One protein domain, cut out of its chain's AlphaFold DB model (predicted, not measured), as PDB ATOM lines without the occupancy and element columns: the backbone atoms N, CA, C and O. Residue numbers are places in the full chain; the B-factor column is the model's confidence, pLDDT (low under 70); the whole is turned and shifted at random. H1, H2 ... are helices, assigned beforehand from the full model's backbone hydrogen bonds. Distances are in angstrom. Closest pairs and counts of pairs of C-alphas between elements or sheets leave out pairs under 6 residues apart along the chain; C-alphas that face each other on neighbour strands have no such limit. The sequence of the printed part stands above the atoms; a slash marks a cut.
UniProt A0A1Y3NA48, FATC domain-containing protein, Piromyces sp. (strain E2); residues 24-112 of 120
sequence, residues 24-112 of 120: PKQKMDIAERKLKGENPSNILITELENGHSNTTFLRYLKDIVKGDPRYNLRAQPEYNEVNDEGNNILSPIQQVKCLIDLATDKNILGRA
ATOM      1  N   PRO A  24     -55.482  16.266 -44.792       88.44
ATOM      2  CA  PRO A  24     -56.219  17.499 -45.086       88.44
ATOM      3  C   PRO A  24     -56.440  18.393 -43.863       88.44
ATOM      4  O   PRO A  24     -56.311  19.611 -43.955       88.44
ATOM      5  N   LYS A  25     -56.705  17.793 -42.693       88.94
ATOM      6  CA  LYS A  25     -56.896  18.532 -41.434       88.94
ATOM      7  C   LYS A  25     -55.662  19.349 -41.043       88.94
ATOM      8  O   LYS A  25     -55.809  20.487 -40.621       88.94
ATOM      9  N   GLN A  26     -54.460  18.801 -41.232       90.38
ATOM     10  CA  GLN A  26     -53.211  19.516 -40.945       90.38
ATOM     11  C   GLN A  26     -53.012  20.692 -41.906       90.38
ATOM     12  O   GLN A  26     -52.576  21.761 -41.501       90.38
ATOM     13  N   LYS A  27     -53.367  20.519 -43.185       91.75
ATOM     14  CA  LYS A  27     -53.293  21.607 -44.167       91.75
ATOM     15  C   LYS A  27     -54.289  22.730 -43.858       91.75
ATOM     16  O   LYS A  27     -53.934  23.894 -44.030       91.75
ATOM     17  N   MET A  28     -55.488  22.400 -43.371       95.56
ATOM     18  CA  MET A  28     -56.461  23.394 -42.902       95.56
ATOM     19  C   MET A  28     -55.968  24.151 -41.663       95.56
ATOM     20  O   MET A  28     -56.031  25.375 -41.658       95.56
ATOM     21  N   ASP A  29     -55.419  23.446 -40.669       95.06
ATOM     22  CA  ASP A  29     -54.822  24.061 -39.472       95.06
ATOM     23  C   ASP A  29     -53.695  25.040 -39.835       95.06
ATOM     24  O   ASP A  29     -53.686  26.193 -39.408       95.06
ATOM     25  N   ILE A  30     -52.790  24.629 -40.728       95.88
ATOM     26  CA  ILE A  30     -51.717  25.495 -41.227       95.88
ATOM     27  C   ILE A  30     -52.280  26.735 -41.932       95.88
ATOM     28  O   ILE A  30     -51.746  27.831 -41.759       95.88
ATOM     29  N   ALA A  31     -53.335  26.590 -42.738       97.38
ATOM     30  CA  ALA A  31     -53.963  27.727 -43.406       97.38
ATOM     31  C   ALA A  31     -54.587  28.706 -42.398       97.38
ATOM     32  O   ALA A  31     -54.402  29.915 -42.527       97.38
ATOM     33  N   GLU A  32     -55.265  28.198 -41.368       97.25
ATOM     34  CA  GLU A  32     -55.824  29.015 -40.289       97.25
ATOM     35  C   GLU A  32     -54.725  29.771 -39.528       97.25
ATOM     36  O   GLU A  32     -54.824  30.981 -39.335       97.25
ATOM     37  N   ARG A  33     -53.636  29.091 -39.161       96.62
ATOM     38  CA  ARG A  33     -52.486  29.691 -38.470       96.62
ATOM     39  C   ARG A  33     -51.782  30.768 -39.301       96.62
ATOM     40  O   ARG A  33     -51.455  31.832 -38.775       96.62
ATOM     41  N   LYS A  34     -51.627  30.546 -40.617       97.19
ATOM     42  CA  LYS A  34     -51.133  31.567 -41.564       97.19
ATOM     43  C   LYS A  34     -52.004  32.829 -41.517       97.19
ATOM     44  O   LYS A  34     -51.463  33.930 -41.463       97.19
ATOM     45  N   LEU A  35     -53.332  32.679 -41.494       97.56
ATOM     46  CA  LEU A  35     -54.280  33.802 -41.444       97.56
ATOM     47  C   LEU A  35     -54.336  34.497 -40.078       97.56
ATOM     48  O   LEU A  35     -54.586  35.697 -40.023       97.56
ATOM     49  N   LYS A  36     -54.077  33.773 -38.986       96.19
ATOM     50  CA  LYS A  36     -54.004  34.330 -37.626       96.19
ATOM     51  C   LYS A  36     -52.730  35.129 -37.347       96.19
ATOM     52  O   LYS A  36     -52.587  35.633 -36.241       96.19
ATOM     53  N   GLY A  37     -51.823  35.261 -38.315       96.00
ATOM     54  CA  GLY A  37     -50.619  36.075 -38.170       96.00
ATOM     55  C   GLY A  37     -49.435  35.337 -37.548       96.00
ATOM     56  O   GLY A  37     -48.530  35.982 -37.029       96.00
ATOM     57  N   GLU A  38     -49.398  34.003 -37.580       96.44
ATOM     58  CA  GLU A  38     -48.226  33.280 -37.079       96.44
ATOM     59  C   GLU A  38     -46.965  33.611 -37.900       96.44
ATOM     60  O   GLU A  38     -47.028  33.832 -39.119       96.44
ATOM     61  N   ASN A  39     -45.810  33.625 -37.225       97.56
ATOM     62  CA  ASN A  39     -44.514  33.849 -37.855       97.56
ATOM     63  C   ASN A  39     -44.255  32.806 -38.971       97.56
ATOM     64  O   ASN A  39     -44.272  31.598 -38.699       97.56
ATOM     65  N   PRO A  40     -43.978  33.239 -40.218       98.06
ATOM     66  CA  PRO A  40     -43.733  32.349 -41.351       98.06
ATOM     67  C   PRO A  40     -42.675  31.262 -41.112       98.06
ATOM     68  O   PRO A  40     -42.824  30.156 -41.635       98.06
ATOM     69  N   SER A  41     -41.636  31.530 -40.308       97.75
ATOM     70  CA  SER A  41     -40.618  30.520 -39.984       97.75
ATOM     71  C   SER A  41     -41.204  29.332 -39.219       97.75
ATOM     72  O   SER A  41     -40.855  28.189 -39.501       97.75
ATOM     73  N   ASN A  42     -42.125  29.578 -38.284       96.94
ATOM     74  CA  ASN A  42     -42.732  28.537 -37.446       96.94
ATOM     75  C   ASN A  42     -43.665  27.637 -38.260       96.94
ATOM     76  O   ASN A  42     -43.666  26.412 -38.102       96.94
ATOM     77  N   ILE A  43     -44.398  28.242 -39.196       97.38
ATOM     78  CA  ILE A  43     -45.228  27.521 -40.157       97.38
ATOM     79  C   ILE A  43     -44.371  26.595 -41.026       97.38
ATOM     80  O   ILE A  43     -44.675  25.406 -41.136       97.38
ATOM     81  N   LEU A  44     -43.277  27.107 -41.599       97.44
ATOM     82  CA  LEU A  44     -42.388  26.302 -42.438       97.44
ATOM     83  C   LEU A  44     -41.704  25.183 -41.637       97.44
ATOM     84  O   LEU A  44     -41.594  24.064 -42.130       97.44
ATOM     85  N   ILE A  45     -41.311  25.442 -40.386       97.31
ATOM     86  CA  ILE A  45     -40.789  24.413 -39.474       97.31
ATOM     87  C   ILE A  45     -41.821  23.306 -39.238       97.31
ATOM     88  O   ILE A  45     -41.470  22.133 -39.338       97.31
ATOM     89  N   THR A  46     -43.087  23.659 -38.996       95.75
ATOM     90  CA  THR A  46     -44.163  22.668 -38.827       95.75
ATOM     91  C   THR A  46     -44.318  21.812 -40.092       95.75
ATOM     92  O   THR A  46     -44.469  20.594 -40.016       95.75
ATOM     93  N   GLU A  47     -44.267  22.423 -41.281       94.56
ATOM     94  CA  GLU A  47     -44.343  21.680 -42.547       94.56
ATOM     95  C   GLU A  47     -43.139  20.750 -42.753       94.56
ATOM     96  O   GLU A  47     -43.321  19.612 -43.194       94.56
ATOM     97  N   LEU A  48     -41.934  21.188 -42.379       94.50
ATOM     98  CA  LEU A  48     -40.733  20.351 -42.402       94.50
ATOM     99  C   LEU A  48     -40.853  19.159 -41.452       94.50
ATOM    100  O   LEU A  48     -40.505  18.045 -41.832       94.50
ATOM    101  N   GLU A  49     -41.372  19.360 -40.242       93.56
ATOM    102  CA  GLU A  49     -41.591  18.279 -39.276       93.56
ATOM    103  C   GLU A  49     -42.596  17.247 -39.795       93.56
ATOM    104  O   GLU A  49     -42.361  16.049 -39.662       93.56
ATOM    105  N   ASN A  50     -43.663  17.692 -40.461       90.81
ATOM    106  CA  ASN A  50     -44.666  16.795 -41.038       90.81
ATOM    107  C   ASN A  50     -44.111  15.909 -42.170       90.81
ATOM    108  O   ASN A  50     -44.585  14.788 -42.345       90.81
ATOM    109  N   GLY A  51     -43.151  16.408 -42.957       88.00
ATOM    110  CA  GLY A  51     -42.601  15.696 -44.120       88.00
ATOM    111  C   GLY A  51     -41.261  14.997 -43.885       88.00
ATOM    112  O   GLY A  51     -40.924  14.057 -44.602       88.00
ATOM    113  N   HIS A  52     -40.489  15.445 -42.895       90.19
ATOM    114  CA  HIS A  52     -39.097  15.044 -42.697       90.19
ATOM    115  C   HIS A  52     -38.778  14.662 -41.245       90.19
ATOM    116  O   HIS A  52     -37.611  14.678 -40.859       90.19
ATOM    117  N   SER A  53     -39.778  14.283 -40.436       87.75
ATOM    118  CA  SER A  53     -39.596  13.899 -39.022       87.75
ATOM    119  C   SER A  53     -38.479  12.876 -38.789       87.75
ATOM    120  O   SER A  53     -37.805  12.923 -37.765       87.75
ATOM    121  N   ASN A  54     -38.279  11.960 -39.739       88.12
ATOM    122  CA  ASN A  54     -37.351  10.835 -39.614       88.12
ATOM    123  C   ASN A  54     -35.954  11.129 -40.185       88.12
ATOM    124  O   ASN A  54     -35.104  10.240 -40.207       88.12
ATOM    125  N   THR A  55     -35.695  12.344 -40.678       90.12
ATOM    126  CA  THR A  55     -34.405  12.674 -41.291       90.12
ATOM    127  C   THR A  55     -33.419  13.233 -40.269       90.12
ATOM    128  O   THR A  55     -33.756  14.024 -39.388       90.12
ATOM    129  N   THR A  56     -32.145  12.865 -40.405       93.19
ATOM    130  CA  THR A  56     -31.071  13.319 -39.502       93.19
ATOM    131  C   THR A  56     -30.760  14.811 -39.640       93.19
ATOM    132  O   THR A  56     -30.203  15.423 -38.727       93.19
ATOM    133  N   PHE A  57     -31.130  15.414 -40.772       92.81
ATOM    134  CA  PHE A  57     -30.851  16.810 -41.094       92.81
ATOM    135  C   PHE A  57     -31.971  17.783 -40.700       92.81
ATOM    136  O   PHE A  57     -31.758  18.994 -40.783       92.81
ATOM    137  N   LEU A  58     -33.132  17.298 -40.235       95.06
ATOM    138  CA  LEU A  58     -34.273  18.145 -39.862       95.06
ATOM    139  C   LEU A  58     -33.884  19.240 -38.862       95.06
ATOM    140  O   LEU A  58     -34.287  20.388 -39.025       95.06
ATOM    141  N   ARG A  59     -33.047  18.918 -37.866       96.19
ATOM    142  CA  ARG A  59     -32.549  19.906 -36.895       96.19
ATOM    143  C   ARG A  59     -31.877  21.095 -37.587       96.19
ATOM    144  O   ARG A  59     -32.218  22.233 -37.295       96.19
ATOM    145  N   TYR A  60     -30.980  20.834 -38.536       96.62
ATOM    146  CA  TYR A  60     -30.266  21.894 -39.246       96.62
ATOM    147  C   TYR A  60     -31.197  22.708 -40.145       96.62
ATOM    148  O   TYR A  60     -31.060  23.925 -40.214       96.62
ATOM    149  N   LEU A  61     -32.172  22.062 -40.798       96.81
ATOM    150  CA  LEU A  61     -33.185  22.780 -41.575       96.81
ATOM    151  C   LEU A  61     -34.007  23.720 -40.688       96.81
ATOM    152  O   LEU A  61     -34.231  24.867 -41.067       96.81
ATOM    153  N   LYS A  62     -34.398  23.269 -39.491       97.88
ATOM    154  CA  LYS A  62     -35.106  24.106 -38.516       97.88
ATOM    155  C   LYS A  62     -34.266  25.302 -38.082       97.88
ATOM    156  O   LYS A  62     -34.796  26.406 -38.050       97.88
ATOM    157  N   ASP A  63     -32.980  25.109 -37.800       97.56
ATOM    158  CA  ASP A  63     -32.089  26.204 -37.399       97.56
ATOM    159  C   ASP A  63     -31.934  27.246 -38.521       97.56
ATOM    160  O   ASP A  63     -32.038  28.448 -38.276       97.56
ATOM    161  N   ILE A  64     -31.781  26.796 -39.773       97.88
ATOM    162  CA  ILE A  64     -31.720  27.670 -40.956       97.88
ATOM    163  C   ILE A  64     -33.025  28.470 -41.106       97.88
ATOM    164  O   ILE A  64     -32.999  29.699 -41.225       97.88
ATOM    165  N   VAL A  65     -34.173  27.788 -41.051       98.00
ATOM    166  CA  VAL A  65     -35.502  28.404 -41.185       98.00
ATOM    167  C   VAL A  65     -35.856  29.291 -39.995       98.00
ATOM    168  O   VAL A  65     -36.605  30.245 -40.170       98.00
ATOM    169  N   LYS A  66     -35.318  29.035 -38.798       97.62
ATOM    170  CA  LYS A  66     -35.494  29.889 -37.614       97.62
ATOM    171  C   LYS A  66     -34.657  31.159 -37.690       97.62
ATOM    172  O   LYS A  66     -35.168  32.215 -37.341       97.62
ATOM    173  N   GLY A  67     -33.463  31.077 -38.286       97.81
ATOM    174  CA  GLY A  67     -32.587  32.220 -38.571       97.81
ATOM    175  C   GLY A  67     -31.787  32.700 -37.370       97.81
ATOM    176  O   GLY A  67     -31.968  32.228 -36.249       97.81
ATOM    177  N   ASP A  68     -30.885  33.644 -37.623       97.38
ATOM    178  CA  ASP A  68     -30.048  34.270 -36.599       97.38
ATOM    179  C   ASP A  68     -30.626  35.650 -36.235       97.38
ATOM    180  O   ASP A  68     -30.737  36.499 -37.122       97.38
ATOM    181  N   PRO A  69     -30.953  35.930 -34.957       97.06
ATOM    182  CA  PRO A  69     -31.519  37.216 -34.533       97.06
ATOM    183  C   PRO A  69     -30.622  38.426 -34.837       97.06
ATOM    184  O   PRO A  69     -31.095  39.560 -34.834       97.06
ATOM    185  N   ARG A  70     -29.329  38.221 -35.114       97.06
ATOM    186  CA  ARG A  70     -28.412  39.302 -35.508       97.06
ATOM    187  C   ARG A  70     -28.604  39.761 -36.951       97.06
ATOM    188  O   ARG A  70     -28.234  40.887 -37.265       97.06
ATOM    189  N   TYR A  71     -29.135  38.900 -37.821       96.81
ATOM    190  CA  TYR A  71     -29.181  39.141 -39.268       96.81
ATOM    191  C   TYR A  71     -30.583  39.009 -39.860       96.81
ATOM    192  O   TYR A  71     -30.913  39.733 -40.793       96.81
ATOM    193  N   ASN A  72     -31.389  38.087 -39.337       98.50
ATOM    194  CA  ASN A  72     -32.702  37.751 -39.858       98.50
ATOM    195  C   ASN A  72     -33.787  38.387 -39.001       98.50
ATOM    196  O   ASN A  72     -33.942  38.056 -37.824       98.50
ATOM    197  N   LEU A  73     -34.585  39.243 -39.624       97.62
ATOM    198  CA  LEU A  73     -35.677  39.957 -38.971       97.62
ATOM    199  C   LEU A  73     -36.691  38.991 -38.344       97.62
ATOM    200  O   LEU A  73     -37.105  39.169 -37.203       97.62
ATOM    201  N   ARG A  74     -37.009  37.891 -39.033       97.19
ATOM    202  CA  ARG A  74     -37.946  36.864 -38.541       97.19
ATOM    203  C   ARG A  74     -37.503  36.163 -37.243       97.19
ATOM    204  O   ARG A  74     -38.337  35.552 -36.576       97.19
ATOM    205  N   ALA A  75     -36.216  36.242 -36.893       97.62
ATOM    206  CA  ALA A  75     -35.629  35.644 -35.693       97.62
ATOM    207  C   ALA A  75     -35.511  36.628 -34.519       97.62
ATOM    208  O   ALA A  75     -35.185  36.215 -33.405       97.62
ATOM    209  N   GLN A  76     -35.736  37.922 -34.756       97.06
ATOM    210  CA  GLN A  76     -35.566  38.951 -33.738       97.06
ATOM    211  C   GLN A  76     -36.663  38.865 -32.660       97.06
ATOM    212  O   GLN A  76     -37.771  38.390 -32.954       97.06
ATOM    213  N   PRO A  77     -36.370  39.270 -31.407       93.38
ATOM    214  CA  PRO A  77     -37.306  39.158 -30.292       93.38
ATOM    215  C   PRO A  77     -38.673  39.784 -30.571       93.38
ATOM    216  O   PRO A  77     -39.682  39.148 -30.305       93.38
ATOM    217  N   GLU A  78     -38.730  40.944 -31.219       92.25
ATOM    218  CA  GLU A  78     -39.975  41.669 -31.498       92.25
ATOM    219  C   GLU A  78     -40.914  40.963 -32.502       92.25
ATOM    220  O   GLU A  78     -42.075  41.344 -32.644       92.25
ATOM    221  N   TYR A  79     -40.435  39.926 -33.204       93.94
ATOM    222  CA  TYR A  79     -41.239  39.037 -34.068       93.94
ATOM    223  C   TYR A  79     -41.514  37.672 -33.414       93.94
ATOM    224  O   TYR A  79     -42.082  36.760 -34.029       93.94
ATOM    225  N   ASN A  80     -41.051  37.506 -32.176       91.31
ATOM    226  CA  ASN A  80     -41.153  36.290 -31.379       91.31
ATOM    227  C   ASN A  80     -41.755  36.527 -29.984       91.31
ATOM    228  O   ASN A  80     -41.900  35.577 -29.216       91.31
ATOM    229  N   GLU A  81     -42.121  37.771 -29.673       87.69
ATOM    230  CA  GLU A  81     -42.763  38.163 -28.426       87.69
ATOM    231  C   GLU A  81     -44.145  37.525 -28.285       87.69
ATOM    232  O   GLU A  81     -44.942  37.448 -29.220       87.69
ATOM    233  N   VAL A  82     -44.407  37.039 -27.078       87.69
ATOM    234  CA  VAL A  82     -45.663  36.402 -26.707       87.69
ATOM    235  C   VAL A  82     -46.524  37.452 -26.013       87.69
ATOM    236  O   VAL A  82     -46.053  38.124 -25.097       87.69
ATOM    237  N   ASN A  83     -47.765  37.610 -26.463       82.94
ATOM    238  CA  ASN A  83     -48.731  38.522 -25.862       82.94
ATOM    239  C   ASN A  83     -49.237  37.998 -24.502       82.94
ATOM    240  O   ASN A  83     -48.962  36.862 -24.112       82.94
ATOM    241  N   ASP A  84     -50.028  38.809 -23.797       85.56
ATOM    242  CA  ASP A  84     -50.584  38.460 -22.479       85.56
ATOM    243  C   ASP A  84     -51.453  37.185 -22.489       85.56
ATOM    244  O   ASP A  84     -51.656  36.549 -21.456       85.56
ATOM    245  N   GLU A  85     -51.948  36.780 -23.661       82.88
ATOM    246  CA  GLU A  85     -52.752  35.571 -23.865       82.88
ATOM    247  C   GLU A  85     -51.899  34.322 -24.147       82.88
ATOM    248  O   GLU A  85     -52.441  33.239 -24.376       82.88
ATOM    249  N   GLY A  86     -50.570  34.446 -24.147       82.81
ATOM    250  CA  GLY A  86     -49.663  33.336 -24.425       82.81
ATOM    251  C   GLY A  86     -49.457  33.047 -25.916       82.81
ATOM    252  O   GLY A  86     -48.866  32.021 -26.253       82.81
ATOM    253  N   ASN A  87     -49.895  33.936 -26.812       80.81
ATOM    254  CA  ASN A  87     -49.787  33.772 -28.262       80.81
ATOM    255  C   ASN A  87     -48.769  34.745 -28.875       80.81
ATOM    256  O   ASN A  87     -48.691  35.907 -28.492       80.81
ATOM    257  N   ASN A  88     -48.027  34.305 -29.892       86.06
ATOM    258  CA  ASN A  88     -47.231  35.197 -30.739       86.06
ATOM    259  C   ASN A  88     -47.979  35.426 -32.061       86.06
ATOM    260  O   ASN A  88     -47.980  34.557 -32.938       86.06
ATOM    261  N   ILE A  89     -48.645  36.577 -32.169       93.94
ATOM    262  CA  ILE A  89     -49.422  36.985 -33.344       93.94
ATOM    263  C   ILE A  89     -48.788  38.237 -33.942       93.94
ATOM    264  O   ILE A  89     -48.742  39.290 -33.309       93.94
ATOM    265  N   LEU A  90     -48.338  38.131 -35.190       96.38
ATOM    266  CA  LEU A  90     -47.779  39.245 -35.940       96.38
ATOM    267  C   LEU A  90     -48.884  40.092 -36.568       96.38
ATOM    268  O   LEU A  90     -49.872  39.580 -37.100       96.38
ATOM    269  N   SER A  91     -48.664  41.406 -36.615       95.88
ATOM    270  CA  SER A  91     -49.438  42.272 -37.507       95.88
ATOM    271  C   SER A  91     -49.193  41.899 -38.981       95.88
ATOM    272  O   SER A  91     -48.120  41.382 -39.314       95.88
ATOM    273  N   PRO A  92     -50.110  42.233 -39.912       97.75
ATOM    274  CA  PRO A  92     -49.913  41.954 -41.337       97.75
ATOM    275  C   PRO A  92     -48.594  42.510 -41.895       97.75
ATOM    276  O   PRO A  92     -47.918  41.853 -42.682       97.75
ATOM    277  N   ILE A  93     -48.179  43.702 -41.446       98.06
ATOM    278  CA  ILE A  93     -46.915  44.322 -41.871       98.06
ATOM    279  C   ILE A  93     -45.714  43.522 -41.357       98.06
ATOM    280  O   ILE A  93     -44.775  43.279 -42.116       98.06
ATOM    281  N   GLN A  94     -45.726  43.104 -40.088       97.44
ATOM    282  CA  GLN A  94     -44.658  42.272 -39.533       97.44
ATOM    283  C   GLN A  94     -44.582  40.920 -40.245       97.44
ATOM    284  O   GLN A  94     -43.495  40.491 -40.623       97.44
ATOM    285  N   GLN A  95     -45.729  40.289 -40.502       98.19
ATOM    286  CA  GLN A  95     -45.789  39.015 -41.209       98.19
ATOM    287  C   GLN A  95     -45.203  39.126 -42.626       98.19
ATOM    288  O   GLN A  95     -44.388  38.291 -43.016       98.19
ATOM    289  N   VAL A  96     -45.545  40.183 -43.377       98.56
ATOM    290  CA  VAL A  96     -44.971  40.445 -44.709       98.56
ATOM    291  C   VAL A  96     -43.460  40.668 -44.639       98.56
ATOM    292  O   VAL A  96     -42.731  40.122 -45.465       98.56
ATOM    293  N   LYS A  97     -42.961  41.408 -43.642       98.56
ATOM    294  CA  LYS A  97     -41.513  41.581 -43.451       98.56
ATOM    295  C   LYS A  97     -40.810  40.245 -43.204       98.56
ATOM    296  O   LYS A  97     -39.799  39.987 -43.847       98.56
ATOM    297  N   CYS A  98     -41.365  39.380 -42.352       98.50
ATOM    298  CA  CYS A  98     -40.825  38.036 -42.132       98.50
ATOM    299  C   CYS A  98     -40.857  37.173 -43.400       98.50
ATOM    300  O   CYS A  98     -39.918  36.418 -43.638       98.50
ATOM    301  N   LEU A  99     -41.909  37.277 -44.222       98.69
ATOM    302  CA  LEU A  99     -41.998  36.560 -45.500       98.69
ATOM    303  C   LEU A  99     -40.892  36.994 -46.468       98.69
ATOM    304  O   LEU A  99     -40.246  36.141 -47.070       98.69
ATOM    305  N   ILE A 100     -40.658  38.303 -46.597       98.75
ATOM    306  CA  ILE A 100     -39.601  38.849 -47.457       98.75
ATOM    307  C   ILE A 100     -38.219  38.445 -46.930       98.75
ATOM    308  O   ILE A 100     -37.395  37.963 -47.705       98.75
ATOM    309  N   ASP A 101     -37.978  38.589 -45.624       98.69
ATOM    310  CA  ASP A 101     -36.728  38.176 -44.969       98.69
ATOM    311  C   ASP A 101     -36.438  36.684 -45.205       98.69
ATOM    312  O   ASP A 101     -35.342  36.328 -45.625       98.69
ATOM    313  N   LEU A 102     -37.436  35.809 -45.036       98.31
ATOM    314  CA  LEU A 102     -37.302  34.374 -45.293       98.31
ATOM    315  C   LEU A 102     -37.038  34.068 -46.779       98.31
ATOM    316  O   LEU A 102     -36.174  33.254 -47.092       98.31
ATOM    317  N   ALA A 103     -37.763  34.713 -47.695       98.12
ATOM    318  CA  ALA A 103     -37.654  34.463 -49.134       98.12
ATOM    319  C   ALA A 103     -36.342  34.979 -49.751       98.12
ATOM    320  O   ALA A 103     -35.915  34.477 -50.789       98.12
ATOM    321  N   THR A 104     -35.705  35.972 -49.125       97.81
ATOM    322  CA  THR A 104     -34.468  36.609 -49.616       97.81
ATOM    323  C   THR A 104     -33.218  36.218 -48.824       97.81
ATOM    324  O   THR A 104     -32.116  36.684 -49.122       97.81
ATOM    325  N   ASP A 105     -33.356  35.327 -47.839       98.31
ATOM    326  CA  ASP A 105     -32.240  34.832 -47.041       98.31
ATOM    327  C   ASP A 105     -31.256  34.024 -47.903       98.31
ATOM    328  O   ASP A 105     -31.556  32.932 -48.394       98.31
ATOM    329  N   LYS A 106     -30.024  34.526 -48.028       97.19
ATOM    330  CA  LYS A 106     -28.941  33.870 -48.777       97.19
ATOM    331  C   LYS A 106     -28.605  32.473 -48.245       97.19
ATOM    332  O   LYS A 106     -28.184  31.622 -49.026       97.19
ATOM    333  N   ASN A 107     -28.780  32.219 -46.947       97.19
ATOM    334  CA  ASN A 107     -28.546  30.905 -46.347       97.19
ATOM    335  C   ASN A 107     -29.595  29.879 -46.807       97.19
ATOM    336  O   ASN A 107     -29.278  28.698 -46.951       97.19
ATOM    337  N   ILE A 108     -30.822  30.329 -47.091       97.75
ATOM    338  CA  ILE A 108     -31.892  29.503 -47.665       97.75
ATOM    339  C   ILE A 108     -31.683  29.354 -49.172       97.75
ATOM    340  O   ILE A 108     -31.615  28.234 -49.675       97.75
ATOM    341  N   LEU A 109     -31.501  30.467 -49.887       97.69
ATOM    342  CA  LEU A 109     -31.318  30.478 -51.341       97.69
ATOM    343  C   LEU A 109     -30.104  29.643 -51.774       97.69
ATOM    344  O   LEU A 109     -30.205  28.847 -52.701       97.69
ATOM    345  N   GLY A 110     -28.983  29.722 -51.051       97.19
ATOM    346  CA  GLY A 110     -27.784  28.922 -51.324       97.19
ATOM    347  C   GLY A 110     -27.929  27.418 -51.050       97.19
ATOM    348  O   GLY A 110     -26.981  26.669 -51.276       97.19
ATOM    349  N   ARG A 111     -29.076  26.968 -50.525       95.88
ATOM    350  CA  ARG A 111     -29.399  25.557 -50.231       95.88
ATOM    351  C   ARG A 111     -30.644  25.074 -50.959       95.88
ATOM    352  O   ARG A 111     -31.024  23.915 -50.798       95.88
ATOM    353  N   ALA A 112     -31.286  25.945 -51.732       95.94
ATOM    354  CA  ALA A 112     -32.419  25.563 -52.547       95.94
ATOM    355  C   ALA A 112     -31.982  24.560 -53.623       95.94
ATOM    356  O   ALA A 112     -30.822  24.501 -54.037       95.94
TER     357      ALA A 112
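What this domain is: This is residues 24 to 112 of the 120 residues of the protein "FATC domain-containing protein" of Piromyces sp. (strain E2) (UniProt A0A1Y3NA48). Three helices, H1, H2 and H3, lie side by side in a row with their directions alternating, H2 in the middle, and H4 runs slantwise over one end of that row, packing on the first residues of H2. H5 follows H4 at its far end and packs on H3, while the long loop of residues 67 to 91 links H3 to H4. The printed part has 89 residues with five named helices, H1 to H5 in that order along the chain, and no named strand; the class is all helix. It is compact, with a radius of gyration of the C-alphas of 13.2 A and spans of 36 by 35 by 19 A.

Where its parts are: H2, residues 40 to 52, runs 18.0 A from C-alpha 40 at (-43.733, 32.349, -41.351) to C-alpha 52. H4, residues 92 to 104, also has 13 residues and is 18.3 A long. H1, residues 24 to 35, begins with C-alpha 24 at (-56.219, 17.499, -45.086) and is 16.8 A long. H3, residues 58 to 66, is 12.0 A long. H5, residues 106 to 109, is 4.9 A long and ends with C-alpha 109 at (-31.318, 30.478, -51.341).

How they stand to each other: H2 is the hub, touching three other helices. H2 and H3 form a helical hairpin, opposite ways at a shallow tilt of 13 degrees; their closest C-alphas, those of Ser 41 and Val 65, are 5.7 A apart. H1 and H2 form another, opposite ways at a shallow tilt of 15 degrees. They touch through residues 30 to 34 of H1 and 40 to 43 of H2 alone, with the closest C-alphas, of Ile 30 and Ile 43, 6.9 A apart. H2 touches H4 with residues 40 to 41 alone, the same way at a steep tilt of 55 degrees; the closest C-alphas are those of Pro 40 and Leu 99, 6.2 A apart. The helix packing is mostly aligned, but only just: of the 3 touching pairs among the helices H1 to H4, 2 are at a shallow tilt. H3 and H4 are close but not clearly touching, the closest C-alphas, of Val 65 and Leu 102, being 7.5 A apart. H3 and H5 only just touch, with 3 pairs of C-alphas within 8 A, the closest those of Ile 64 and Ile 108 at 7.0 A. H1 is apart from H3, H4 and H5. In H1, H2, H3 and H4 every O i to N i+4 pair is within hydrogen-bond range; H5 is too short for such a pair, and its 1 O i to N i+3 pair is not within range.

The domain as a whole: The two C-alphas farthest apart, those of Asp 84 and Gly 110, are 38.0 A apart. The printed part has no cut. The link from H3 to H4, 25 residues, is long; those from H1 to H2, H2 to H3 and H4 to H5 are tight. The mean pLDDT of the printed part is 94.8, and no printed residue is under 70.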